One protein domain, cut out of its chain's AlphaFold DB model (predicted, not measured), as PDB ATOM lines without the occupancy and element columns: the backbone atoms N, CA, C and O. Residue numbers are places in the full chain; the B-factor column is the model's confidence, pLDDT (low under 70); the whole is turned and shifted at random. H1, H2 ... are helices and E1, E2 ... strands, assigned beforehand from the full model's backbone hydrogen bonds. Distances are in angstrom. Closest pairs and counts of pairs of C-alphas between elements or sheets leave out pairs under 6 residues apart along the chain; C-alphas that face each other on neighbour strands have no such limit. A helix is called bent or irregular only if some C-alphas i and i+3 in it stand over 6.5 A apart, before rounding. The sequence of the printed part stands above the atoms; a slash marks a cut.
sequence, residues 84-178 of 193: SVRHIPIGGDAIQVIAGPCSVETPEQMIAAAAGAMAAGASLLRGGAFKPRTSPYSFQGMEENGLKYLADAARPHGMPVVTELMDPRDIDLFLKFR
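AT A GLANCE: This is residues 84 to 178 of the 193 residues of the protein "Phospho-2-dehydro-3-deoxyheptonate aldolase (Phospho-2-keto-3-deoxyheptonate aldolase) (DAHP synthetase) (3-deoxy-D-arabino-heptulosonate 7-phosphate synthase)" of mine drainage metagenome (UniProt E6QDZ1). Three helices follow one another in a chain of contacts, H2 packing between H1 and H3, beside a small core where the short strand E2 lies between two still shorter extended stretches, residues 98 to 99 and 161 to 162. Loops lengthen the body at both ends, to Asp 93 near the small strand E1 and to Tyr 137 at the other end. The 95 printed residues hold E1, H1, E2, H2 and H3 in that order; the class is mostly helix, with 44 residues in named elements, under half. The whole is compact, with a radius of gyration of the C-alphas of 13.5 A, and elongated, spanning 43 by 28 by 23 A.

HOW THE PARTS SIT: E1, residues 88 to 90, pairs with no named strand; its residues 88 to 89 pair antiparallel with residues 84 to 85. H1, residues 107 to 119, is apart from E1. E2, residues 124 to 126, pairs in parallel with residues 98 to 99 through 124 to 125, and with 161 to 162 through 125 to 126. H2, residues 143 to 157, touches H1 at a steep tilt of 39 degrees, the same way; the closest C-alphas, of Ile 111 and Ala 153, are 4.7 A apart. H3, residues 168 to 177, touches H2 at a steep tilt of 39 degrees, the same way; the closest C-alphas, of Ala 151 and Phe 177, are 6.3 A apart. H1 and H3 are apart. Every O i to N i+4 pair is within hydrogen-bond range in H1, against 9 of 11 in H2 and 3 of 6 in H3.

IN THESE COORDINATES: E1 begins at C-alpha 88 (27.803, -55.928, -42.195) and is 6.3 A long; H1 is 18.3 A, E2 6.6 A, H2 22.4 A and H3 15.6 A. H3 ends at C-alpha 177 (46.642, -55.978, -40.398). H2 and H3 are irregular, but only just: C-alphas 153 and 156, and C-alphas 169 and 172, are each 6.8 A apart.

THE WHOLE: The C-alphas farthest apart, of Asp 93 and Tyr 137, are 44.3 A apart. The printed part has no cut. The links E1 to H1 and E2 to H2 are long, 16 residues each. The mean pLDDT of the printed part is 94.0, and no printed residue is under 70.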
ATOM      1  N   SER A  84      28.844 -60.793 -46.474       94.00
ATOM      2  CA  SER A  84      29.011 -60.372 -45.082       94.00
ATOM      3  C   SER A  84      30.456 -59.963 -44.816       94.00
ATOM      4  O   SER A  84      31.353 -60.809 -44.771       94.00
ATOM      5  N   VAL A  85      30.696 -58.668 -44.608       93.06
ATOM      6  CA  VAL A  85      31.980 -58.166 -44.108       93.06
ATOM      7  C   VAL A  85      31.860 -58.050 -42.598       93.06
ATOM      8  O   VAL A  85      31.308 -57.089 -42.065       93.06
ATOM      9  N   ARG A  86      32.336 -59.082 -41.893       87.56
ATOM     10  CA  ARG A  86      31.991 -59.329 -40.484       87.56
ATOM     11  C   ARG A  86      30.477 -59.461 -40.314       87.56
ATOM     12  O   ARG A  86      29.908 -60.412 -40.834       87.56
ATOM     13  N   HIS A  87      29.846 -58.527 -39.607       87.81
ATOM     14  CA  HIS A  87      28.408 -58.478 -39.351       87.81
ATOM     15  C   HIS A  87      27.666 -57.526 -40.306       87.81
ATOM     16  O   HIS A  87      26.475 -57.302 -40.125       87.81
ATOM     17  N   ILE A  88      28.359 -56.941 -41.293       93.88
ATOM     18  CA  ILE A  88      27.803 -55.928 -42.195       93.88
ATOM     19  C   ILE A  88      27.418 -56.585 -43.531       93.88
ATOM     20  O   ILE A  88      28.318 -57.010 -44.266       93.88
ATOM     21  N   PRO A  89      26.118 -56.674 -43.875       95.50
ATOM     22  CA  PRO A  89      25.667 -57.259 -45.134       95.50
ATOM     23  C   PRO A  89      25.777 -56.248 -46.284       95.50
ATOM     24  O   PRO A  89      25.005 -55.294 -46.373       95.50
ATOM     25  N   ILE A  90      26.716 -56.469 -47.204       96.06
ATOM     26  CA  ILE A  90      26.833 -55.696 -48.447       96.06
ATOM     27  C   ILE A  90      25.960 -56.357 -49.518       96.06
ATOM     28  O   ILE A  90      26.156 -57.531 -49.833       96.06
ATOM     29  N   GLY A  91      25.009 -55.601 -50.076       93.31
ATOM     30  CA  GLY A  91      24.030 -56.094 -51.055       93.31
ATOM     31  C   GLY A  91      22.698 -56.565 -50.456       93.31
ATOM     32  O   GLY A  91      21.885 -57.129 -51.183       93.31
ATOM     33  N   GLY A  92      22.488 -56.360 -49.148       92.38
ATOM     34  CA  GLY A  92      21.188 -56.545 -48.491       92.38
ATOM     35  C   GLY A  92      20.275 -55.319 -48.624       92.38
ATOM     36  O   GLY A  92      20.513 -54.446 -49.456       92.38
ATOM     37  N   ASP A  93      19.261 -55.227 -47.763       92.69
ATOM     38  CA  ASP A  93      18.233 -54.171 -47.833       92.69
ATOM     39  C   ASP A  93      18.736 -52.782 -47.398       92.69
ATOM     40  O   ASP A  93      18.173 -51.755 -47.776       92.69
ATOM     41  N   ALA A  94      19.800 -52.742 -46.590       93.12
ATOM     42  CA  ALA A  94      20.374 -51.508 -46.067       93.12
ATOM     43  C   ALA A  94      21.518 -50.988 -46.947       93.12
ATOM     44  O   ALA A  94      22.431 -51.732 -47.320       93.12
ATOM     45  N   ILE A  95      21.517 -49.676 -47.199       95.31
ATOM     46  CA  ILE A  95      22.620 -48.985 -47.874       95.31
ATOM     47  C   ILE A  95      23.810 -48.911 -46.914       95.31
ATOM     48  O   ILE A  95      23.731 -48.277 -45.864       95.31
ATOM     49  N   GLN A  96      24.920 -49.541 -47.293       96.62
ATOM     50  CA  GLN A  96      26.179 -49.460 -46.554       96.62
ATOM     51  C   GLN A  96      27.046 -48.339 -47.124       96.62
ATOM     52  O   GLN A  96      27.238 -48.257 -48.338       96.62
ATOM     53  N   VAL A  97      27.607 -47.503 -46.250       97.75
ATOM     54  CA  VAL A  97      28.504 -46.410 -46.645       97.75
ATOM     55  C   VAL A  97      29.933 -46.752 -46.239       97.75
ATOM     56  O   VAL A  97      30.196 -47.108 -45.092       97.75
ATOM     57  N   ILE A  98      30.863 -46.632 -47.186       98.12
ATOM     58  CA  ILE A  98      32.300 -46.818 -46.964       98.12
ATOM     59  C   ILE A  98      32.962 -45.450 -47.124       98.12
ATOM     60  O   ILE A  98      32.973 -44.896 -48.223       98.12
ATOM     61  N   ALA A  99      33.503 -44.895 -46.042       98.12
ATOM     62  CA  ALA A  99      34.026 -43.529 -46.029       98.12
ATOM     63  C   ALA A  99      35.465 -43.472 -45.511       98.12
ATOM     64  O   ALA A  99      35.915 -44.354 -44.788       98.12
ATOM     65  N   GLY A 100      36.200 -42.437 -45.916       97.75
ATOM     66  CA  GLY A 100      37.578 -42.192 -45.488       97.75
ATOM     67  C   GLY A 100      38.436 -41.531 -46.573       97.75
ATOM     68  O   GLY A 100      37.987 -41.363 -47.720       97.75
ATOM     69  N   PRO A 101      39.667 -41.121 -46.241       97.56
ATOM     70  CA  PRO A 101      40.492 -40.288 -47.107       97.56
ATOM     71  C   PRO A 101      41.036 -41.050 -48.318       97.56
ATOM     72  O   PRO A 101      41.070 -42.278 -48.359       97.56
ATOM     73  N   CYS A 102      41.460 -40.300 -49.341       96.12
ATOM     74  CA  CYS A 102      42.023 -40.868 -50.573       96.12
ATOM     75  C   CYS A 102      43.328 -41.617 -50.327       96.12
ATOM     76  O   CYS A 102      43.568 -42.665 -50.932       96.12
ATOM     77  N   SER A 103      44.152 -41.079 -49.444       96.62
ATOM     78  CA  SER A 103      45.434 -41.645 -49.070       96.62
ATOM     79  C   SER A 103      45.523 -41.680 -47.555       96.62
ATOM     80  O   SER A 103      45.018 -40.777 -46.881       96.62
ATOM     81  N   VAL A 104      46.162 -42.722 -47.044       97.31
ATOM     82  CA  VAL A 104      46.612 -42.756 -45.657       97.31
ATOM     83  C   VAL A 104      47.930 -41.998 -45.589       97.31
ATOM     84  O   VAL A 104      48.868 -42.369 -46.290       97.31
ATOM     85  N   GLU A 105      47.992 -40.942 -44.785       96.94
ATOM     86  CA  GLU A 105      49.157 -40.051 -44.718       96.94
ATOM     87  C   GLU A 105      49.733 -40.007 -43.302       96.94
ATOM     88  O   GLU A 105      50.920 -40.273 -43.117       96.94
ATOM     89  N   THR A 106      48.897 -39.756 -42.288       97.88
ATOM     90  CA  THR A 106      49.339 -39.715 -40.884       97.88
ATOM     91  C   THR A 106      48.362 -40.418 -39.935       97.88
ATOM     92  O   THR A 106      47.178 -40.569 -40.263       97.88
ATOM     93  N   PRO A 107      48.814 -40.845 -38.739       97.62
ATOM     94  CA  PRO A 107      47.929 -41.404 -37.718       97.62
ATOM     95  C   PRO A 107      46.803 -40.446 -37.308       97.62
ATOM     96  O   PRO A 107      45.651 -40.859 -37.209       97.62
ATOM     97  N   GLU A 108      47.109 -39.162 -37.115       98.25
ATOM     98  CA  GLU A 108      46.156 -38.147 -36.647       98.25
ATOM     99  C   GLU A 108      45.053 -37.914 -37.682       98.25
ATOM    100  O   GLU A 108      43.871 -37.855 -37.337       98.25
ATOM    101  N   GLN A 109      45.438 -37.851 -38.962       98.44
ATOM    102  CA  GLN A 109      44.514 -37.763 -40.087       98.44
ATOM    103  C   GLN A 109      43.559 -38.963 -40.097       98.44
ATOM    104  O   GLN A 109      42.347 -38.785 -40.229       98.44
ATOM    105  N   MET A 110      44.084 -40.180 -39.927       98.31
ATOM    106  CA  MET A 110      43.259 -41.387 -39.946       98.31
ATOM    107  C   MET A 110      42.332 -41.493 -38.737       98.31
ATOM    108  O   MET A 110      41.174 -41.866 -38.912       98.31
ATOM    109  N   ILE A 111      42.793 -41.125 -37.539       98.31
ATOM    110  CA  ILE A 111      41.967 -41.099 -36.323       98.31
ATOM    111  C   ILE A 111      40.801 -40.118 -36.493       98.31
ATOM    112  O   ILE A 111      39.649 -40.482 -36.258       98.31
ATOM    113  N   ALA A 112      41.081 -38.896 -36.957       98.44
ATOM    114  CA  ALA A 112      40.047 -37.894 -37.201       98.44
ATOM    115  C   ALA A 112      39.050 -38.353 -38.279       98.44
ATOM    116  O   ALA A 112      37.837 -38.200 -38.115       98.44
ATOM    117  N   ALA A 113      39.544 -38.965 -39.359       98.25
ATOM    118  CA  ALA A 113      38.699 -39.478 -40.428       98.25
ATOM    119  C   ALA A 113      37.810 -40.645 -39.977       98.25
ATOM    120  O   ALA A 113      36.640 -40.685 -40.351       98.25
ATOM    121  N   ALA A 114      38.332 -41.571 -39.165       98.06
ATOM    122  CA  ALA A 114      37.563 -42.693 -38.635       98.06
ATOM    123  C   ALA A 114      36.436 -42.219 -37.710       98.06
ATOM    124  O   ALA A 114      35.289 -42.631 -37.882       98.06
ATOM    125  N   ALA A 115      36.738 -41.284 -36.805       98.25
ATOM    126  CA  ALA A 115      35.740 -40.693 -35.922       98.25
ATOM    127  C   ALA A 115      34.646 -39.955 -36.711       98.25
ATOM    128  O   ALA A 115      33.458 -40.152 -36.452       98.25
ATOM    129  N   GLY A 116      35.031 -39.150 -37.708       98.44
ATOM    130  CA  GLY A 116      34.086 -38.437 -38.570       98.44
ATOM    131  C   GLY A 116      33.216 -39.375 -39.412       98.44
ATOM    132  O   GLY A 116      32.004 -39.186 -39.488       98.44
ATOM    133  N   ALA A 117      33.812 -40.416 -40.000       98.06
ATOM    134  CA  ALA A 117      33.094 -41.425 -40.774       98.06
ATOM    135  C   ALA A 117      32.072 -42.176 -39.908       98.06
ATOM    136  O   ALA A 117      30.910 -42.287 -40.296       98.06
ATOM    137  N   MET A 118      32.476 -42.634 -38.719       97.31
ATOM    138  CA  MET A 118      31.587 -43.308 -37.770       97.31
ATOM    139  C   MET A 118      30.441 -42.394 -37.316       97.31
ATOM    140  O   MET A 118      29.283 -42.806 -37.329       97.31
ATOM    141  N   ALA A 119      30.737 -41.137 -36.964       98.00
ATOM    142  CA  ALA A 119      29.722 -40.166 -36.552       98.00
ATOM    143  C   ALA A 119      28.701 -39.863 -37.663       98.00
ATOM    144  O   ALA A 119      27.537 -39.596 -37.376       98.00
ATOM    145  N   ALA A 120      29.122 -39.944 -38.928       97.56
ATOM    146  CA  ALA A 120      28.256 -39.801 -40.096       97.56
ATOM    147  C   ALA A 120      27.491 -41.089 -40.470       97.56
ATOM    148  O   ALA A 120      26.731 -41.080 -41.438       97.56
ATOM    149  N   GLY A 121      27.680 -42.191 -39.734       96.69
ATOM    150  CA  GLY A 121      27.000 -43.466 -39.975       96.69
ATOM    151  C   GLY A 121      27.666 -44.364 -41.020       96.69
ATOM    152  O   GLY A 121      27.009 -45.253 -41.559       96.69
ATOM    153  N   ALA A 122      28.949 -44.151 -41.336       97.62
ATOM    154  CA  ALA A 122      29.679 -45.062 -42.208       97.62
ATOM    155  C   ALA A 122      29.855 -46.435 -41.547       97.62
ATOM    156  O   ALA A 122      30.194 -46.549 -40.371       97.62
ATOM    157  N   SER A 123      29.679 -47.481 -42.343       96.62
ATOM    158  CA  SER A 123      29.743 -48.869 -41.894       96.62
ATOM    159  C   SER A 123      31.179 -49.408 -41.947       96.62
ATOM    160  O   SER A 123      31.563 -50.268 -41.156       96.62
ATOM    161  N   LEU A 124      31.987 -48.926 -42.899       97.31
ATOM    162  CA  LEU A 124      33.383 -49.327 -43.092       97.31
ATOM    163  C   LEU A 124      34.277 -48.095 -43.281       97.31
ATOM    164  O   LEU A 124      33.857 -47.085 -43.853       97.31
ATOM    165  N   LEU A 125      35.529 -48.214 -42.838       97.81
ATOM    166  CA  LEU A 125      36.564 -47.209 -43.054       97.81
ATOM    167  C   LEU A 125      37.380 -47.579 -44.293       97.81
ATOM    168  O   LEU A 125      37.822 -48.718 -44.431       97.81
ATOM    169  N   ARG A 126      37.641 -46.617 -45.177       98.00
ATOM    170  CA  ARG A 126      38.591 -46.801 -46.280       98.00
ATOM    171  C   ARG A 126      39.784 -45.859 -46.212       98.00
ATOM    172  O   ARG A 126      39.677 -44.749 -45.700       98.00
ATOM    173  N   GLY A 127      40.896 -46.273 -46.806       97.06
ATOM    174  CA  GLY A 127      42.069 -45.426 -46.999       97.06
ATOM    175  C   GLY A 127      43.092 -46.117 -47.890       97.06
ATOM    176  O   GLY A 127      43.359 -47.297 -47.705       97.06
ATOM    177  N   GLY A 128      43.647 -45.404 -48.872       96.25
ATOM    178  CA  GLY A 128      44.666 -45.966 -49.763       96.25
ATOM    179  C   GLY A 128      46.040 -45.987 -49.097       96.25
ATOM    180  O   GLY A 128      46.656 -44.928 -48.964       96.25
ATOM    181  N   ALA A 129      46.512 -47.170 -48.698       94.88
ATOM    182  CA  ALA A 129      47.871 -47.359 -48.181       94.88
ATOM    183  C   ALA A 129      48.932 -47.339 -49.295       94.88
ATOM    184  O   ALA A 129      50.035 -46.843 -49.081       94.88
ATOM    185  N   PHE A 130      48.560 -47.803 -50.490       93.06
ATOM    186  CA  PHE A 130      49.374 -47.815 -51.703       93.06
ATOM    187  C   PHE A 130      48.754 -46.871 -52.737       93.06
ATOM    188  O   PHE A 130      47.526 -46.810 -52.858       93.06
ATOM    189  N   LYS A 131      49.569 -46.112 -53.478       91.12
ATOM    190  CA  LYS A 131      49.088 -45.199 -54.525       91.12
ATOM    191  C   LYS A 131      49.750 -45.531 -55.867       91.12
ATOM    192  O   LYS A 131      50.964 -45.393 -55.973       91.12
ATOM    193  N   PRO A 132      48.983 -45.858 -56.925       81.62
ATOM    194  CA  PRO A 132      49.550 -45.992 -58.261       81.62
ATOM    195  C   PRO A 132      50.019 -44.622 -58.738       81.62
ATOM    196  O   PRO A 132      49.217 -43.682 -58.848       81.62
ATOM    197  N   ARG A 133      51.320 -44.485 -58.999       82.19
ATOM    198  CA  ARG A 133      51.914 -43.245 -59.501       82.19
ATOM    199  C   ARG A 133      52.793 -43.520 -60.704       82.19
ATOM    200  O   ARG A 133      53.694 -44.345 -60.664       82.19
ATOM    201  N   THR A 134      52.561 -42.746 -61.756       82.31
ATOM    202  CA  THR A 134      53.408 -42.733 -62.953       82.31
ATOM    203  C   THR A 134      54.726 -41.991 -62.706       82.31
ATOM    204  O   THR A 134      55.713 -42.247 -63.383       82.31
ATOM    205  N   SER A 135      54.753 -41.065 -61.737       86.56
ATOM    206  CA  SER A 135      55.946 -40.295 -61.370       86.56
ATOM    207  C   SER A 135      56.561 -40.815 -60.065       86.56
ATOM    208  O   SER A 135      55.839 -40.912 -59.066       86.56
ATOM    209  N   PRO A 136      57.884 -41.065 -60.025       84.50
ATOM    210  CA  PRO A 136      58.567 -41.531 -58.818       84.50
ATOM    211  C   PRO A 136      58.630 -40.463 -57.716       84.50
ATOM    212  O   PRO A 136      58.802 -40.793 -56.551       84.50
ATOM    213  N   TYR A 137      58.446 -39.184 -58.056       87.06
ATOM    214  CA  TYR A 137      58.483 -38.071 -57.098       87.06
ATOM    215  C   TYR A 137      57.136 -37.803 -56.422       87.06
ATOM    216  O   TYR A 137      57.026 -36.937 -55.558       87.06
ATOM    217  N   SER A 138      56.084 -38.501 -56.849       87.94
ATOM    218  CA  SER A 138      54.776 -38.396 -56.209       87.94
ATOM    219  C   SER A 138      54.749 -39.187 -54.908       87.94
ATOM    220  O   SER A 138      55.468 -40.169 -54.754       87.94
ATOM    221  N   PHE A 139      53.859 -38.805 -53.995       85.75
ATOM    222  CA  PHE A 139      53.565 -39.616 -52.820       85.75
ATOM    223  C   PHE A 139      53.056 -41.005 -53.240       85.75
ATOM    224  O   PHE A 139      52.010 -41.112 -53.898       85.75
ATOM    225  N   GLN A 140      53.814 -42.039 -52.864       86.06
ATOM    226  CA  GLN A 140      53.581 -43.441 -53.235       86.06
ATOM    227  C   GLN A 140      52.599 -44.158 -52.296       86.06
ATOM    228  O   GLN A 140      52.144 -45.261 -52.589       86.06
ATOM    229  N   GLY A 141      52.214 -43.510 -51.194       88.75
ATOM    230  CA  GLY A 141      51.515 -44.157 -50.091       88.75
ATOM    231  C   GLY A 141      52.455 -44.446 -48.922       88.75
ATOM    232  O   GLY A 141      53.666 -44.278 -49.025       88.75
ATOM    233  N   MET A 142      51.870 -44.846 -47.794       93.69
ATOM    234  CA  MET A 142      52.605 -45.221 -46.578       93.69
ATOM    235  C   MET A 142      52.843 -46.734 -46.476       93.69
ATOM    236  O   MET A 142      53.399 -47.186 -45.477       93.69
ATOM    237  N   GLU A 143      52.382 -47.512 -47.463       92.50
ATOM    238  CA  GLU A 143      52.570 -48.964 -47.562       92.50
ATOM    239  C   GLU A 143      52.172 -49.675 -46.254       92.50
ATOM    240  O   GLU A 143      51.058 -49.487 -45.757       92.50
ATOM    241  N   GLU A 144      53.076 -50.451 -45.649       95.00
ATOM    242  CA  GLU A 144      52.856 -51.147 -44.379       95.00
ATOM    243  C   GLU A 144      52.424 -50.204 -43.242       95.00
ATOM    244  O   GLU A 144      51.475 -50.502 -42.512       95.00
ATOM    245  N   ASN A 145      53.049 -49.028 -43.122       95.06
ATOM    246  CA  ASN A 145      52.645 -48.039 -42.120       95.06
ATOM    247  C   ASN A 145      51.232 -47.516 -42.399       95.06
ATOM    248  O   ASN A 145      50.456 -47.306 -41.469       95.06
ATOM    249  N   GLY A 146      50.864 -47.368 -43.673       95.88
ATOM    250  CA  GLY A 146      49.517 -46.972 -44.074       95.88
ATOM    251  C   GLY A 146      48.465 -47.997 -43.664       95.88
ATOM    252  O   GLY A 146      47.427 -47.638 -43.106       95.88
ATOM    253  N   LEU A 147      48.757 -49.283 -43.870       96.12
ATOM    254  CA  LEU A 147      47.906 -50.381 -43.414       96.12
ATOM    255  C   LEU A 147      47.751 -50.376 -41.893       96.12
ATOM    256  O   LEU A 147      46.634 -50.503 -41.383       96.12
ATOM    257  N   LYS A 148      48.854 -50.163 -41.169       96.19
ATOM    258  CA  LYS A 148      48.851 -50.051 -39.711       96.19
ATOM    259  C   LYS A 148      47.985 -48.885 -39.232       96.19
ATOM    260  O   LYS A 148      47.143 -49.088 -38.362       96.19
ATOM    261  N   TYR A 149      48.156 -47.686 -39.790       97.25
ATOM    262  CA  TYR A 149      47.395 -46.500 -39.377       97.25
ATOM    263  C   TYR A 149      45.904 -46.651 -39.670       97.25
ATOM    264  O   TYR A 149      45.076 -46.319 -38.823       97.25
ATOM    265  N   LEU A 150      45.555 -47.203 -40.836       96.94
ATOM    266  CA  LEU A 150      44.173 -47.495 -41.203       96.94
ATOM    267  C   LEU A 150      43.528 -48.481 -40.222       96.94
ATOM    268  O   LEU A 150      42.419 -48.244 -39.743       96.94
ATOM    269  N   ALA A 151      44.231 -49.567 -39.899       95.88
ATOM    270  CA  ALA A 151      43.764 -50.563 -38.945       95.88
ATOM    271  C   ALA A 151      43.624 -49.966 -37.533       95.88
ATOM    272  O   ALA A 151      42.583 -50.112 -36.898       95.88
ATOM    273  N   ASP A 152      44.641 -49.266 -37.034       96.19
ATOM    274  CA  ASP A 152      44.617 -48.678 -35.692       96.19
ATOM    275  C   ASP A 152      43.516 -47.619 -35.535       96.19
ATOM    276  O   ASP A 152      42.875 -47.578 -34.488       96.19
ATOM    277  N   ALA A 153      43.237 -46.820 -36.571       96.88
ATOM    278  CA  ALA A 153      42.159 -45.833 -36.551       96.88
ATOM    279  C   ALA A 153      40.756 -46.463 -36.576       96.88
ATOM    280  O   ALA A 153      39.832 -45.938 -35.957       96.88
ATOM    281  N   ALA A 154      40.576 -47.599 -37.257       95.62
ATOM    282  CA  ALA A 154      39.291 -48.298 -37.315       95.62
ATOM    283  C   ALA A 154      38.950 -49.051 -36.017       95.62
ATOM    284  O   ALA A 154      37.772 -49.214 -35.680       95.62
ATOM    285  N   ARG A 155      39.973 -49.514 -35.280       94.69
ATOM    286  CA  ARG A 155      39.829 -50.396 -34.110       94.69
ATOM    287  C   ARG A 155      38.872 -49.863 -33.035       94.69
ATOM    288  O   ARG A 155      37.997 -50.634 -32.639       94.69
ATOM    289  N   PRO A 156      38.969 -48.599 -32.570       94.88
ATOM    290  CA  PRO A 156      38.106 -48.080 -31.507       94.88
ATOM    291  C   PRO A 156      36.626 -48.020 -31.897       94.88
ATOM    292  O   PRO A 156      35.759 -48.060 -31.031       94.88
ATOM    293  N   HIS A 157      36.337 -47.949 -33.200       93.69
ATOM    294  CA  HIS A 157      34.982 -47.878 -33.744       93.69
ATOM    295  C   HIS A 157      34.447 -49.246 -34.194       93.69
ATOM    296  O   HIS A 157      33.323 -49.339 -34.675       93.69
ATOM    297  N   GLY A 158      35.247 -50.315 -34.086       92.06
ATOM    298  CA  GLY A 158      34.866 -51.651 -34.554       92.06
ATOM    299  C   GLY A 158      34.691 -51.765 -36.077       92.06
ATOM    300  O   GLY A 158      34.234 -52.804 -36.564       92.06
ATOM    301  N   MET A 159      35.083 -50.740 -36.838       93.88
ATOM    302  CA  MET A 159      34.864 -50.669 -38.282       93.88
ATOM    303  C   MET A 159      35.768 -51.672 -39.022       93.88
ATOM    304  O   MET A 159      36.955 -51.795 -38.705       93.88
ATOM    305  N   PRO A 160      35.256 -52.416 -40.017       94.94
ATOM    306  CA  PRO A 160      36.105 -53.078 -41.000       94.94
ATOM    307  C   PRO A 160      36.831 -52.051 -41.877       94.94
ATOM    308  O   PRO A 160      36.333 -50.941 -42.087       94.94
ATOM    309  N   VAL A 161      37.983 -52.448 -42.423       95.25
ATOM    310  CA  VAL A 161      38.811 -51.593 -43.285       95.25
ATOM    311  C   VAL A 161      38.797 -52.056 -44.738       95.25
ATOM    312  O   VAL A 161      38.758 -53.256 -45.011       95.25
ATOM    313  N   VAL A 162      38.872 -51.100 -45.662       95.69
ATOM    314  CA  VAL A 162      39.013 -51.326 -47.107       95.69
ATOM    315  C   VAL A 162      40.192 -50.507 -47.636       95.69
ATOM    316  O   VAL A 162      40.267 -49.297 -47.422       95.69
ATOM    317  N   THR A 163      41.100 -51.151 -48.364       95.38
ATOM    318  CA  THR A 163      42.205 -50.499 -49.083       95.38
ATOM    319  C   THR A 163      42.398 -51.177 -50.429       95.38
ATOM    320  O   THR A 163      42.110 -52.362 -50.586       95.38
ATOM    321  N   GLU A 164      42.895 -50.418 -51.395       94.94
ATOM    322  CA  GLU A 164      43.387 -50.956 -52.657       94.94
ATOM    323  C   GLU A 164      44.751 -51.618 -52.430       94.94
ATOM    324  O   GLU A 164      45.570 -51.097 -51.663       94.94
ATOM    325  N   LEU A 165      44.968 -52.762 -53.078       93.19
ATOM    326  CA  LEU A 165      46.272 -53.406 -53.211       93.19
ATOM    327  C   LEU A 165      46.688 -53.297 -54.672       93.19
ATOM    328  O   LEU A 165      45.890 -53.594 -55.561       93.19
ATOM    329  N   MET A 166      47.924 -52.867 -54.907       90.50
ATOM    330  CA  MET A 166      48.439 -52.669 -56.262       90.50
ATOM    331  C   MET A 166      49.028 -53.945 -56.849       90.50
ATOM    332  O   MET A 166      49.068 -54.101 -58.069       90.50
ATOM    333  N   ASP A 167      49.475 -54.851 -55.983       91.94
ATOM    334  CA  ASP A 167      50.119 -56.091 -56.368       91.94
ATOM    335  C   ASP A 167      49.559 -57.269 -55.552       91.94
ATOM    336  O   ASP A 167      49.391 -57.152 -54.333       91.94
ATOM    337  N   PRO A 168      49.289 -58.432 -56.173       94.31
ATOM    338  CA  PRO A 168      48.879 -59.633 -55.446       94.31
ATOM    339  C   PRO A 168      49.855 -60.062 -54.339       94.31
ATOM    340  O   PRO A 168      49.441 -60.695 -53.371       94.31
ATOM    341  N   ARG A 169      51.143 -59.713 -54.445       93.69
ATOM    342  CA  ARG A 169      52.158 -60.009 -53.420       93.69
ATOM    343  C   ARG A 169      51.910 -59.267 -52.102       93.69
ATOM    344  O   ARG A 169      52.350 -59.737 -51.058       93.69
ATOM    345  N   ASP A 170      51.154 -58.169 -52.126       91.81
ATOM    346  CA  ASP A 170      50.823 -57.387 -50.929       91.81
ATOM    347  C   ASP A 170      49.676 -58.001 -50.109       91.81
ATOM    348  O   ASP A 170      49.372 -57.527 -49.010       91.81
ATOM    349  N   ILE A 171      49.033 -59.069 -50.603       93.56
ATOM    350  CA  ILE A 171      47.915 -59.733 -49.916       93.56
ATOM    351  C   ILE A 171      48.341 -60.222 -48.529       93.56
ATOM    352  O   ILE A 171      47.651 -59.943 -47.548       93.56
ATOM    353  N   ASP A 172      49.483 -60.899 -48.414       93.88
ATOM    354  CA  ASP A 172      49.943 -61.434 -47.128       93.88
ATOM    355  C   ASP A 172      50.252 -60.318 -46.128       93.88
ATOM    356  O   ASP A 172      49.933 -60.431 -44.943       93.88
ATOM    357  N   LEU A 173      50.824 -59.209 -46.605       92.56
ATOM    358  CA  LEU A 173      51.068 -58.022 -45.793       92.56
ATOM    359  C   LEU A 173      49.749 -57.424 -45.291       92.56
ATOM    360  O   LEU A 173      49.596 -57.203 -44.090       92.56
ATOM    361  N   PHE A 174      48.771 -57.226 -46.178       91.62
ATOM    362  CA  PHE A 174      47.435 -56.758 -45.812       91.62
ATOM    363  C   PHE A 174      46.769 -57.662 -44.768       91.62
ATOM    364  O   PHE A 174      46.213 -57.181 -43.778       91.62
ATOM    365  N   LEU A 175      46.875 -58.982 -44.938       91.31
ATOM    366  CA  LEU A 175      46.285 -59.955 -44.025       91.31
ATOM    367  C   LEU A 175      46.899 -59.926 -42.617       91.31
ATOM    368  O   LEU A 175      46.209 -60.328 -41.681       91.31
ATOM    369  N   LYS A 176      48.119 -59.401 -42.416       90.88
ATOM    370  CA  LYS A 176      48.680 -59.167 -41.067       90.88
ATOM    371  C   LYS A 176      47.915 -58.095 -40.293       90.88
ATOM    372  O   LYS A 176      47.783 -58.195 -39.077       90.88
ATOM    373  N   PHE A 177      47.392 -57.088 -40.992       86.62
ATOM    374  CA  PHE A 177      46.642 -55.978 -40.398       86.62
ATOM    375  C   PHE A 177      45.135 -56.221 -40.367       86.62
ATOM    376  O   PHE A 177      44.388 -55.409 -39.805       86.62
ATOM    377  N   ARG A 178      44.672 -57.360 -40.907       73.19
ATOM    378  CA  ARG A 178      43.283 -57.784 -40.749       73.19
ATOM    379  C   ARG A 178      42.982 -57.823 -39.257       73.19
ATOM    380  O   ARG A 178      43.652 -58.487 -38.469       73.19
TER     381      ARG A 178